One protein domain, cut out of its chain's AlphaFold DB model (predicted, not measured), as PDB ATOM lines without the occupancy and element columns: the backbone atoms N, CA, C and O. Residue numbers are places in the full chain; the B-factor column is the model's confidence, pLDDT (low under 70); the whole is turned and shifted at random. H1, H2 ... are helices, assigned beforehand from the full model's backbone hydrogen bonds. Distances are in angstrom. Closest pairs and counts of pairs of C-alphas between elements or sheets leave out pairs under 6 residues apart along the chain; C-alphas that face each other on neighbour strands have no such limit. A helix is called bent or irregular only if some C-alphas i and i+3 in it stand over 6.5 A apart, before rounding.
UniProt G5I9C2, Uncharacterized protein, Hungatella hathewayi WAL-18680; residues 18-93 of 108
ATOM      1  N   THR A  18     -16.020  31.426  47.986       84.31
ATOM      2  CA  THR A  18     -16.203  32.537  47.047       84.31
ATOM      3  C   THR A  18     -15.807  32.110  45.636       84.31
ATOM      4  O   THR A  18     -14.999  31.200  45.461       84.31
ATOM      5  N   TYR A  19     -16.343  32.790  44.616       85.81
ATOM      6  CA  TYR A  19     -15.999  32.514  43.213       85.81
ATOM      7  C   TYR A  19     -14.480  32.500  42.975       85.81
ATOM      8  O   TYR A  19     -13.980  31.596  42.319       85.81
ATOM      9  N   ASP A  20     -13.760  33.448  43.573       86.19
ATOM     10  CA  ASP A  20     -12.302  33.564  43.488       86.19
ATOM     11  C   ASP A  20     -11.573  32.329  44.056       86.19
ATOM     12  O   ASP A  20     -10.705  31.758  43.405       86.19
ATOM     13  N   GLN A  21     -12.022  31.815  45.208       85.19
ATOM     14  CA  GLN A  21     -11.471  30.583  45.786       85.19
ATOM     15  C   GLN A  21     -11.781  29.354  44.929       85.19
ATOM     16  O   GLN A  21     -10.950  28.457  44.807       85.19
ATOM     17  N   ILE A  22     -12.977  29.301  44.332       86.88
ATOM     18  CA  ILE A  22     -13.347  28.230  43.401       86.88
ATOM     19  C   ILE A  22     -12.458  28.298  42.156       86.88
ATOM     20  O   ILE A  22     -11.986  27.262  41.700       86.88
ATOM     21  N   LEU A  23     -12.215  29.494  41.619       87.69
ATOM     22  CA  LEU A  23     -11.346  29.710  40.468       87.69
ATOM     23  C   LEU A  23      -9.913  29.252  40.755       87.69
ATOM     24  O   LEU A  23      -9.387  28.452  39.983       87.69
ATOM     25  N   GLU A  24      -9.314  29.684  41.866       86.75
ATOM     26  CA  GLU A  24      -7.962  29.261  42.259       86.75
ATOM     27  C   GLU A  24      -7.870  27.740  42.446       86.75
ATOM     28  O   GLU A  24      -6.953  27.099  41.927       86.75
ATOM     29  N   ASP A  25      -8.836  27.136  43.145       86.06
ATOM     30  CA  ASP A  25      -8.858  25.690  43.381       86.06
ATOM     31  C   ASP A  25      -9.004  24.905  42.071       86.06
ATOM     32  O   ASP A  25      -8.302  23.914  41.857       86.06
ATOM     33  N   VAL A  26      -9.863  25.368  41.161       86.69
ATOM     34  CA  VAL A  26     -10.028  24.794  39.822       86.69
ATOM     35  C   VAL A  26      -8.718  24.916  39.043       86.69
ATOM     36  O   VAL A  26      -8.175  23.901  38.610       86.69
ATOM     37  N   GLN A  27      -8.152  26.116  38.912       85.75
ATOM     38  CA  GLN A  27      -6.891  26.346  38.199       85.75
ATOM     39  C   GLN A  27      -5.770  25.442  38.723       85.75
ATOM     40  O   GLN A  27      -5.070  24.781  37.947       85.75
ATOM     41  N   ARG A  28      -5.631  25.346  40.043       85.31
ATOM     42  CA  ARG A  28      -4.643  24.488  40.690       85.31
ATOM     43  C   ARG A  28      -4.907  23.008  40.429       85.31
ATOM     44  O   ARG A  28      -3.998  22.294  40.010       85.31
ATOM     45  N   TYR A  29      -6.145  22.550  40.606       85.69
ATOM     46  CA  TYR A  29      -6.533  21.162  40.357       85.69
ATOM     47  C   TYR A  29      -6.204  20.736  38.927       85.69
ATOM     48  O   TYR A  29      -5.610  19.676  38.712       85.69
ATOM     49  N   PHE A  30      -6.542  21.586  37.959       84.44
ATOM     50  CA  PHE A  30      -6.232  21.360  36.559       84.44
ATOM     51  C   PHE A  30      -4.727  21.374  36.300       84.44
ATOM     52  O   PHE A  30      -4.236  20.447  35.665       84.44
ATOM     53  N   SER A  31      -3.983  22.328  36.864       83.25
ATOM     54  CA  SER A  31      -2.521  22.396  36.727       83.25
ATOM     55  C   SER A  31      -1.807  21.160  37.268       83.25
ATOM     56  O   SER A  31      -0.863  20.673  36.652       83.25
ATOM     57  N   GLU A  32      -2.250  20.644  38.414       83.12
ATOM     58  CA  GLU A  32      -1.575  19.539  39.101       83.12
ATOM     59  C   GLU A  32      -2.013  18.158  38.592       83.12
ATOM     60  O   GLU A  32      -1.201  17.236  38.571       83.12
ATOM     61  N   ASN A  33      -3.278  17.990  38.186       80.00
ATOM     62  CA  ASN A  33      -3.841  16.666  37.883       80.00
ATOM     63  C   ASN A  33      -4.171  16.447  36.404       80.00
ATOM     64  O   ASN A  33      -4.160  15.303  35.958       80.00
ATOM     65  N   HIS A  34      -4.479  17.505  35.647       81.94
ATOM     66  CA  HIS A  34      -5.036  17.387  34.289       81.94
ATOM     67  C   HIS A  34      -4.287  18.197  33.228       81.94
ATOM     68  O   HIS A  34      -4.635  18.112  32.052       81.94
ATOM     69  N   ALA A  35      -3.243  18.939  33.605       80.62
ATOM     70  CA  ALA A  35      -2.471  19.782  32.698       80.62
ATOM     71  C   ALA A  35      -1.903  18.977  31.532       80.62
ATOM     72  O   ALA A  35      -2.074  19.372  30.384       80.62
ATOM     73  N   SER A  36      -1.304  17.815  31.809       83.94
ATOM     74  CA  SER A  36      -0.772  16.930  30.768       83.94
ATOM     75  C   SER A  36      -1.866  16.424  29.828       83.94
ATOM     76  O   SER A  36      -1.664  16.398  28.623       83.94
ATOM     77  N   THR A  37      -3.040  16.068  30.357       86.81
ATOM     78  CA  THR A  37      -4.171  15.576  29.556       86.81
ATOM     79  C   THR A  37      -4.742  16.662  28.646       86.81
ATOM     80  O   THR A  37      -5.051  16.396  27.487       86.81
ATOM     81  N   ILE A  38      -4.867  17.893  29.145       85.50
ATOM     82  CA  ILE A  38      -5.344  19.027  28.343       85.50
ATOM     83  C   ILE A  38      -4.292  19.435  27.316       85.50
ATOM     84  O   ILE A  38      -4.650  19.699  26.174       85.50
ATOM     85  N   ALA A  39      -3.016  19.466  27.703       84.50
ATOM     86  CA  ALA A  39      -1.920  19.781  26.798       84.50
ATOM     87  C   ALA A  39      -1.834  18.762  25.655       84.50
ATOM     88  O   ALA A  39      -1.806  19.163  24.499       84.50
ATOM     89  N   GLU A  40      -1.907  17.464  25.955       86.00
ATOM     90  CA  GLU A  40      -1.914  16.398  24.946       86.00
ATOM     91  C   GLU A  40      -3.130  16.514  24.011       86.00
ATOM     92  O   GLU A  40      -3.006  16.413  22.790       86.00
ATOM     93  N   ALA A  41      -4.315  16.811  24.557       85.50
ATOM     94  CA  ALA A  41      -5.495  17.082  23.741       85.50
ATOM     95  C   ALA A  41      -5.330  18.345  22.874       85.50
ATOM     96  O   ALA A  41      -5.818  18.367  21.746       85.50
ATOM     97  N   GLY A  42      -4.638  19.373  23.378       80.44
ATOM     98  CA  GLY A  42      -4.341  20.630  22.682       80.44
ATOM     99  C   GLY A  42      -3.298  20.483  21.585       80.44
ATOM    100  O   GLY A  42      -3.370  21.191  20.584       80.44
ATOM    101  N   GLU A  43      -2.379  19.528  21.732       79.31
ATOM    102  CA  GLU A  43      -1.435  19.135  20.686       79.31
ATOM    103  C   GLU A  43      -2.133  18.476  19.496       79.31
ATOM    104  O   GLU A  43      -1.708  18.673  18.359       79.31
ATOM    105  N   GLU A  44      -3.209  17.727  19.739       76.81
ATOM    106  CA  GLU A  44      -4.017  17.144  18.669       76.81
ATOM    107  C   GLU A  44      -4.974  18.176  18.060       76.81
ATOM    108  O   GLU A  44      -5.003  18.365  16.842       76.81
ATOM    109  N   ASN A  45      -5.788  18.830  18.896       80.88
ATOM    110  CA  ASN A  45      -6.770  19.809  18.456       80.88
ATOM    111  C   ASN A  45      -7.213  20.733  19.604       80.88
ATOM    112  O   ASN A  45      -7.756  20.283  20.616       80.88
ATOM    113  N   THR A  46      -7.086  22.043  19.400       80.50
ATOM    114  CA  THR A  46      -7.559  23.090  20.321       80.50
ATOM    115  C   THR A  46      -9.033  22.905  20.720       80.50
ATOM    116  O   THR A  46      -9.394  23.102  21.882       80.50
ATOM    117  N   ASP A  47      -9.887  22.467  19.790       84.38
ATOM    118  CA  ASP A  47     -11.313  22.204  20.025       84.38
ATOM    119  C   ASP A  47     -11.531  20.993  20.952       84.38
ATOM    120  O   ASP A  47     -12.329  21.037  21.895       84.38
ATOM    121  N   LYS A  48     -10.726  19.937  20.767       86.06
ATOM    122  CA  LYS A  48     -10.740  18.743  21.624       86.06
ATOM    123  C   LYS A  48     -10.269  19.076  23.039       86.06
ATOM    124  O   LYS A  48     -10.929  18.688  24.000       86.06
ATOM    125  N   ALA A  49      -9.188  19.841  23.180       84.94
ATOM    126  CA  ALA A  49      -8.692  20.299  24.480       84.94
ATOM    127  C   ALA A  49      -9.727  21.144  25.227       84.94
ATOM    128  O   ALA A  49      -9.962  20.946  26.418       84.94
ATOM    129  N   THR A  50     -10.393  22.042  24.499       84.44
ATOM    130  CA  THR A  50     -11.469  22.881  25.034       84.44
ATOM    131  C   THR A  50     -12.641  22.033  25.525       84.44
ATOM    132  O   THR A  50     -13.179  22.290  26.604       84.44
ATOM    133  N   THR A  51     -13.021  21.003  24.767       88.88
ATOM    134  CA  THR A  51     -14.091  20.070  25.142       88.88
ATOM    135  C   THR A  51     -13.735  19.299  26.411       88.88
ATOM    136  O   THR A  51     -14.487  19.347  27.384       88.88
ATOM    137  N   VAL A  52     -12.553  18.672  26.445       88.94
ATOM    138  CA  VAL A  52     -12.068  17.903  27.602       88.94
ATOM    139  C   VAL A  52     -11.997  18.778  28.853       88.94
ATOM    140  O   VAL A  52     -12.449  18.370  29.922       88.94
ATOM    141  N   LEU A  53     -11.491  20.006  28.727       88.00
ATOM    142  CA  LEU A  53     -11.411  20.946  29.839       88.00
ATOM    143  C   LEU A  53     -12.793  21.292  30.405       88.00
ATOM    144  O   LEU A  53     -12.988  21.248  31.621       88.00
ATOM    145  N   LYS A  54     -13.762  21.604  29.536       88.44
ATOM    146  CA  LYS A  54     -15.138  21.908  29.950       88.44
ATOM    147  C   LYS A  54     -15.791  20.714  30.646       88.44
ATOM    148  O   LYS A  54     -16.415  20.894  31.690       88.44
ATOM    149  N   GLU A  55     -15.616  19.501  30.128       90.38
ATOM    150  CA  GLU A  55     -16.162  18.290  30.753       90.38
ATOM    151  C   GLU A  55     -15.558  18.020  32.134       90.38
ATOM    152  O   GLU A  55     -16.295  17.826  33.106       90.38
ATOM    153  N   LEU A  56     -14.228  18.062  32.247       89.00
ATOM    154  CA  LEU A  56     -13.525  17.878  33.517       89.00
ATOM    155  C   LEU A  56     -13.954  18.921  34.554       89.00
ATOM    156  O   LEU A  56     -14.071  18.607  35.739       89.00
ATOM    157  N   MET A  57     -14.238  20.149  34.117       87.81
ATOM    158  CA  MET A  57     -14.611  21.245  35.006       87.81
ATOM    159  C   MET A  57     -16.006  21.028  35.576       87.81
ATOM    160  O   MET A  57     -16.187  21.113  36.791       87.81
ATOM    161  N   VAL A  58     -16.974  20.651  34.735       89.38
ATOM    162  CA  VAL A  58     -18.313  20.260  35.197       89.38
ATOM    163  C   VAL A  58     -18.214  19.103  36.188       89.38
ATOM    164  O   VAL A  58     -18.802  19.170  37.268       89.38
ATOM    165  N   GLN A  59     -17.440  18.062  35.867       88.25
ATOM    166  CA  GLN A  59     -17.259  16.921  36.765       88.25
ATOM    167  C   GLN A  59     -16.664  17.337  38.112       88.25
ATOM    168  O   GLN A  59     -17.123  16.868  39.155       88.25
ATOM    169  N   TYR A  60     -15.674  18.228  38.108       86.88
ATOM    170  CA  TYR A  60     -15.014  18.693  39.319       86.88
ATOM    171  C   TYR A  60     -15.943  19.537  40.203       86.88
ATOM    172  O   TYR A  60     -16.088  19.240  41.390       86.88
ATOM    173  N   ILE A  61     -16.651  20.506  39.614       85.75
ATOM    174  CA  ILE A  61     -17.644  21.352  40.298       85.75
ATOM    175  C   ILE A  61     -18.753  20.488  40.912       85.75
ATOM    176  O   ILE A  61     -19.087  20.660  42.083       85.75
ATOM    177  N   VAL A  62     -19.297  19.522  40.161       86.44
ATOM    178  CA  VAL A  62     -20.349  18.607  40.645       86.44
ATOM    179  C   VAL A  62     -19.832  17.711  41.769       86.44
ATOM    180  O   VAL A  62     -20.514  17.533  42.779       86.44
ATOM    181  N   LYS A  63     -18.617  17.169  41.630       85.12
ATOM    182  CA  LYS A  63     -17.986  16.304  42.636       85.12
ATOM    183  C   LYS A  63     -17.735  17.042  43.949       85.12
ATOM    184  O   LYS A  63     -17.967  16.475  45.015       85.12
ATOM    185  N   ARG A  64     -17.273  18.291  43.872       81.38
ATOM    186  CA  ARG A  64     -17.043  19.175  45.024       81.38
ATOM    187  C   ARG A  64     -18.319  19.845  45.539       81.38
ATOM    188  O   ARG A  64     -18.304  20.373  46.643       81.38
ATOM    189  N   LYS A  65     -19.409  19.794  44.764       82.69
ATOM    190  CA  LYS A  65     -20.665  20.523  44.999       82.69
ATOM    191  C   LYS A  65     -20.440  22.028  45.165       82.69
ATOM    192  O   LYS A  65     -21.025  22.648  46.049       82.69
ATOM    193  N   TYR A  66     -19.590  22.609  44.319       83.06
ATOM    194  CA  TYR A  66     -19.363  24.050  44.339       83.06
ATOM    195  C   TYR A  66     -20.621  24.809  43.924       83.06
ATOM    196  O   TYR A  66     -21.274  24.492  42.928       83.06
ATOM    197  N   THR A  67     -20.931  25.831  44.710       77.75
ATOM    198  CA  THR A  67     -22.054  26.739  44.513       77.75
ATOM    199  C   THR A  67     -21.538  28.156  44.687       77.75
ATOM    200  O   THR A  67     -20.977  28.468  45.733       77.75
ATOM    201  N   ALA A  68     -21.723  29.005  43.681       75.12
ATOM    202  CA  ALA A  68     -21.323  30.406  43.734       75.12
ATOM    203  C   ALA A  68     -22.574  31.277  43.628       75.12
ATOM    204  O   ALA A  68     -23.304  31.121  42.662       75.12
ATOM    205  N   ASP A  69     -22.827  32.136  44.617       66.94
ATOM    206  CA  ASP A  69     -23.788  33.260  44.626       66.94
ATOM    207  C   ASP A  69     -24.998  33.165  43.656       66.94
ATOM    208  O   ASP A  69     -25.215  34.016  42.801       66.94
ATOM    209  N   GLY A  70     -25.785  32.084  43.746       75.38
ATOM    210  CA  GLY A  70     -26.994  31.888  42.927       75.38
ATOM    211  C   GLY A  70     -26.781  31.424  41.476       75.38
ATOM    212  O   GLY A  70     -27.761  31.248  40.756       75.38
ATOM    213  N   LEU A  71     -25.541  31.177  41.054       83.12
ATOM    214  CA  LEU A  71     -25.192  30.615  39.751       83.12
ATOM    215  C   LEU A  71     -25.464  29.112  39.720       83.12
ATOM    216  O   LEU A  71     -25.106  28.359  40.633       83.12
ATOM    217  N   THR A  72     -26.050  28.650  38.619       86.00
ATOM    218  CA  THR A  72     -26.157  27.216  38.354       86.00
ATOM    219  C   THR A  72     -24.783  26.614  38.049       86.00
ATOM    220  O   THR A  72     -23.860  27.301  37.620       86.00
ATOM    221  N   THR A  73     -24.635  25.296  38.211       84.50
ATOM    222  CA  THR A  73     -23.392  24.568  37.884       84.50
ATOM    223  C   THR A  73     -22.894  24.871  36.470       84.50
ATOM    224  O   THR A  73     -21.690  24.962  36.239       84.50
ATOM    225  N   LYS A  74     -23.826  25.048  35.525       86.44
ATOM    226  CA  LYS A  74     -23.518  25.386  34.139       86.44
ATOM    227  C   LYS A  74     -22.963  26.807  34.021       86.44
ATOM    228  O   LYS A  74     -21.891  26.973  33.456       86.44
ATOM    229  N   GLU A  75     -23.638  27.793  34.608       89.25
ATOM    230  CA  GLU A  75     -23.177  29.187  34.588       89.25
ATOM    231  C   GLU A  75     -21.839  29.365  35.303       89.25
ATOM    232  O   GLU A  75     -20.962  30.066  34.809       89.25
ATOM    233  N   LEU A  76     -21.643  28.688  36.439       88.50
ATOM    234  CA  LEU A  76     -20.366  28.683  37.147       88.50
ATOM    235  C   LEU A  76     -19.250  28.114  36.261       88.50
ATOM    236  O   LEU A  76     -18.176  28.700  36.178       88.50
ATOM    237  N   CYS A  77     -19.515  27.008  35.564       89.38
ATOM    238  CA  CYS A  77     -18.570  26.405  34.628       89.38
ATOM    239  C   CYS A  77     -18.248  27.330  33.443       89.38
ATOM    240  O   CYS A  77     -17.083  27.450  33.070       89.38
ATOM    241  N   GLU A  78     -19.250  27.980  32.847       89.44
ATOM    242  CA  GLU A  78     -19.041  28.929  31.744       89.44
ATOM    243  C   GLU A  78     -18.202  30.123  32.207       89.44
ATOM    244  O   GLU A  78     -17.191  30.437  31.584       89.44
ATOM    245  N   LYS A  79     -18.528  30.694  33.368       90.25
ATOM    246  CA  LYS A  79     -17.797  31.827  33.937       90.25
ATOM    247  C   LYS A  79     -16.348  31.469  34.272       90.25
ATOM    248  O   LYS A  79     -15.447  32.233  33.963       90.25
ATOM    249  N   LEU A  80     -16.107  30.312  34.893       89.50
ATOM    250  CA  LEU A  80     -14.754  29.808  35.170       89.50
ATOM    251  C   LEU A  80     -13.962  29.573  33.879       89.50
ATOM    252  O   LEU A  80     -12.783  29.907  33.814       89.50
ATOM    253  N   TYR A  81     -14.603  29.022  32.845       88.56
ATOM    254  CA  TYR A  81     -13.979  28.843  31.537       88.56
ATOM    255  C   TYR A  81     -13.557  30.180  30.919       88.56
ATOM    256  O   TYR A  81     -12.409  30.318  30.499       88.56
ATOM    257  N   GLU A  82     -14.477  31.146  30.851       88.25
ATOM    258  CA  GLU A  82     -14.227  32.472  30.275       88.25
ATOM    259  C   GLU A  82     -13.091  33.191  30.991       88.25
ATOM    260  O   GLU A  82     -12.235  33.792  30.348       88.25
ATOM    261  N   ASP A  83     -13.057  33.086  32.312       88.56
ATOM    262  CA  ASP A  83     -12.081  33.751  33.157       88.56
ATOM    263  C   ASP A  83     -10.686  33.094  33.041       88.56
ATOM    264  O   ASP A  83      -9.692  33.773  32.773       88.56
ATOM    265  N   MET A  84     -10.603  31.756  33.036       84.81
ATOM    266  CA  MET A  84      -9.359  31.030  32.726       84.81
ATOM    267  C   MET A  84      -8.854  31.288  31.295       84.81
ATOM    268  O   MET A  84      -7.645  31.384  31.064       84.81
ATOM    269  N   ALA A  85      -9.755  31.394  30.318       81.81
ATOM    270  CA  ALA A  85      -9.392  31.750  28.949       81.81
ATOM    271  C   ALA A  85      -8.913  33.212  28.863       81.81
ATOM    272  O   ALA A  85      -7.896  33.491  28.230       81.81
ATOM    273  N   GLY A  86      -9.601  34.131  29.546       76.81
ATOM    274  CA  GLY A  86      -9.294  35.559  29.593       76.81
ATOM    275  C   GLY A  86      -7.959  35.868  30.269       76.81
ATOM    276  O   GLY A  86      -7.213  36.722  29.790       76.81
ATOM    277  N   TYR A  87      -7.591  35.118  31.309       72.50
ATOM    278  CA  TYR A  87      -6.291  35.243  31.975       72.50
ATOM    279  C   TYR A  87      -5.133  34.580  31.226       72.50
ATOM    280  O   TYR A  87      -4.032  34.488  31.765       72.50
ATOM    281  N   SER A  88      -5.342  34.103  29.992       73.56
ATOM    282  CA  SER A  88      -4.335  33.331  29.246       73.56
ATOM    283  C   SER A  88      -3.848  32.088  30.001       73.56
ATOM    284  O   SER A  88      -2.823  31.503  29.656       73.56
ATOM    285  N   PHE A  89      -4.588  31.646  31.020       77.56
ATOM    286  CA  PHE A  89      -4.223  30.497  31.835       77.56
ATOM    287  C   PHE A  89      -4.269  29.222  30.994       77.56
ATOM    288  O   PHE A  89      -3.366  28.393  31.065       77.56
ATOM    289  N   LEU A  90      -5.267  29.126  30.112       76.44
ATOM    290  CA  LEU A  90      -5.385  28.032  29.152       76.44
ATOM    291  C   LEU A  90      -4.320  28.071  28.058       76.44
ATOM    292  O   LEU A  90      -4.096  27.049  27.414       76.44
ATOM    293  N   ASN A  91      -3.635  29.198  27.842       76.00
ATOM    294  CA  ASN A  91      -2.680  29.306  26.743       76.00
ATOM    295  C   ASN A  91      -1.492  28.367  26.941       76.00
ATOM    296  O   ASN A  91      -1.057  27.719  26.000       76.00
ATOM    297  N   GLN A  92      -1.045  28.172  28.178       73.69
ATOM    298  CA  GLN A  92       0.069  27.269  28.463       73.69
ATOM    299  C   GLN A  92      -0.230  25.785  28.141       73.69
ATOM    300  O   GLN A  92       0.704  24.994  28.025       73.69
ATOM    301  N   TRP A  93      -1.506  25.404  27.981       75.38
ATOM    302  CA  TRP A  93      -1.927  24.035  27.645       75.38
ATOM    303  C   TRP A  93      -2.511  23.920  26.234       75.38
ATOM    304  O   TRP A  93      -2.221  22.966  25.522       75.38
TER     305      TRP A  93
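Overview. This is residues 18 to 93 of the 108 residues of an uncharacterized protein of Hungatella hathewayi WAL-18680 (UniProt G5I9C2). A long helix, H1, is bent sharply into an L, and its second arm, H1b, folds back on H2 as a helical hairpin at one end of an elongated body. Towards the other end, the first arm, H1a, H2 and H3 have their centres in a triangle and run at wide angles to each other, H3 packing on H2 and H1a close to both. The printed part has 76 residues with three named helices, H1, H2 and H3 in that order, and no named strand; the class is all helix. The whole is compact, with a radius of gyration of the C-alphas of 11.8 A, and spans 36 by 20 by 20 A.

Along the chain. H1, residues 19 to 44, was assigned as one helix by its hydrogen bonds but is bent, with C-alphas 33 and 36 lying 7.8 A apart. Its arm H1a, residues 19 to 33, begins with C-alpha 19 at (-15.999, 32.514, 43.213) and is 20.7 A long. Its arm H1b, residues 36 to 44, is 12.5 A long; residues 34 and 35 belong to neither arm. H2, residues 46 to 64, measures 26.7 A, from C-alpha 46 at (-7.559, 23.090, 20.321). H3, residues 73 to 86, measures 19.7 A and ends with C-alpha 86 at (-9.294, 35.559, 29.593).

Arrangement. The two arms of H1 are about perpendicular, at 78 degrees. H1b and H2 form a helical hairpin: they touch and run opposite ways at a shallow tilt of 26 degrees. Their closest C-alphas, those of Ala 41 and Ala 49, are 4.6 A apart, and H2 touches H1b with residues 48 to 53 alone. With residues 54 to 62 alone H2 touches H3, at a steep tilt of 47 degrees, opposite ways; the closest C-alphas, those of Val 58 and Cys 77, are 6.2 A apart. H1a is close to H2 but not clearly touching, at a steep tilt of 63 degrees, opposite ways, with the closest C-alphas, of Val 26 and Met 57, 7.5 A apart. H1a is also close to H3 but not clearly touching; the closest C-alphas, of Leu 23 and Leu 80, are 6.3 A apart, and the lines are only just about perpendicular, at 73 degrees. H1b and H3 are apart. In H1a, H1b, H2 and H3, every O i to N i+4 pair is within hydrogen-bond range.

Size, cuts and confidence. The two C-alphas farthest apart, those of Glu 44 and Gly 70, are 36.5 A apart. The printed part, residues 18 to 93, has no cut. The link from H1 to H2 is tight, with 1 residue, and the link from H2 to H3 is short, with 8 residues. The mean pLDDT of the printed part is 83.8, and residue 69 is the one printed residue under 70.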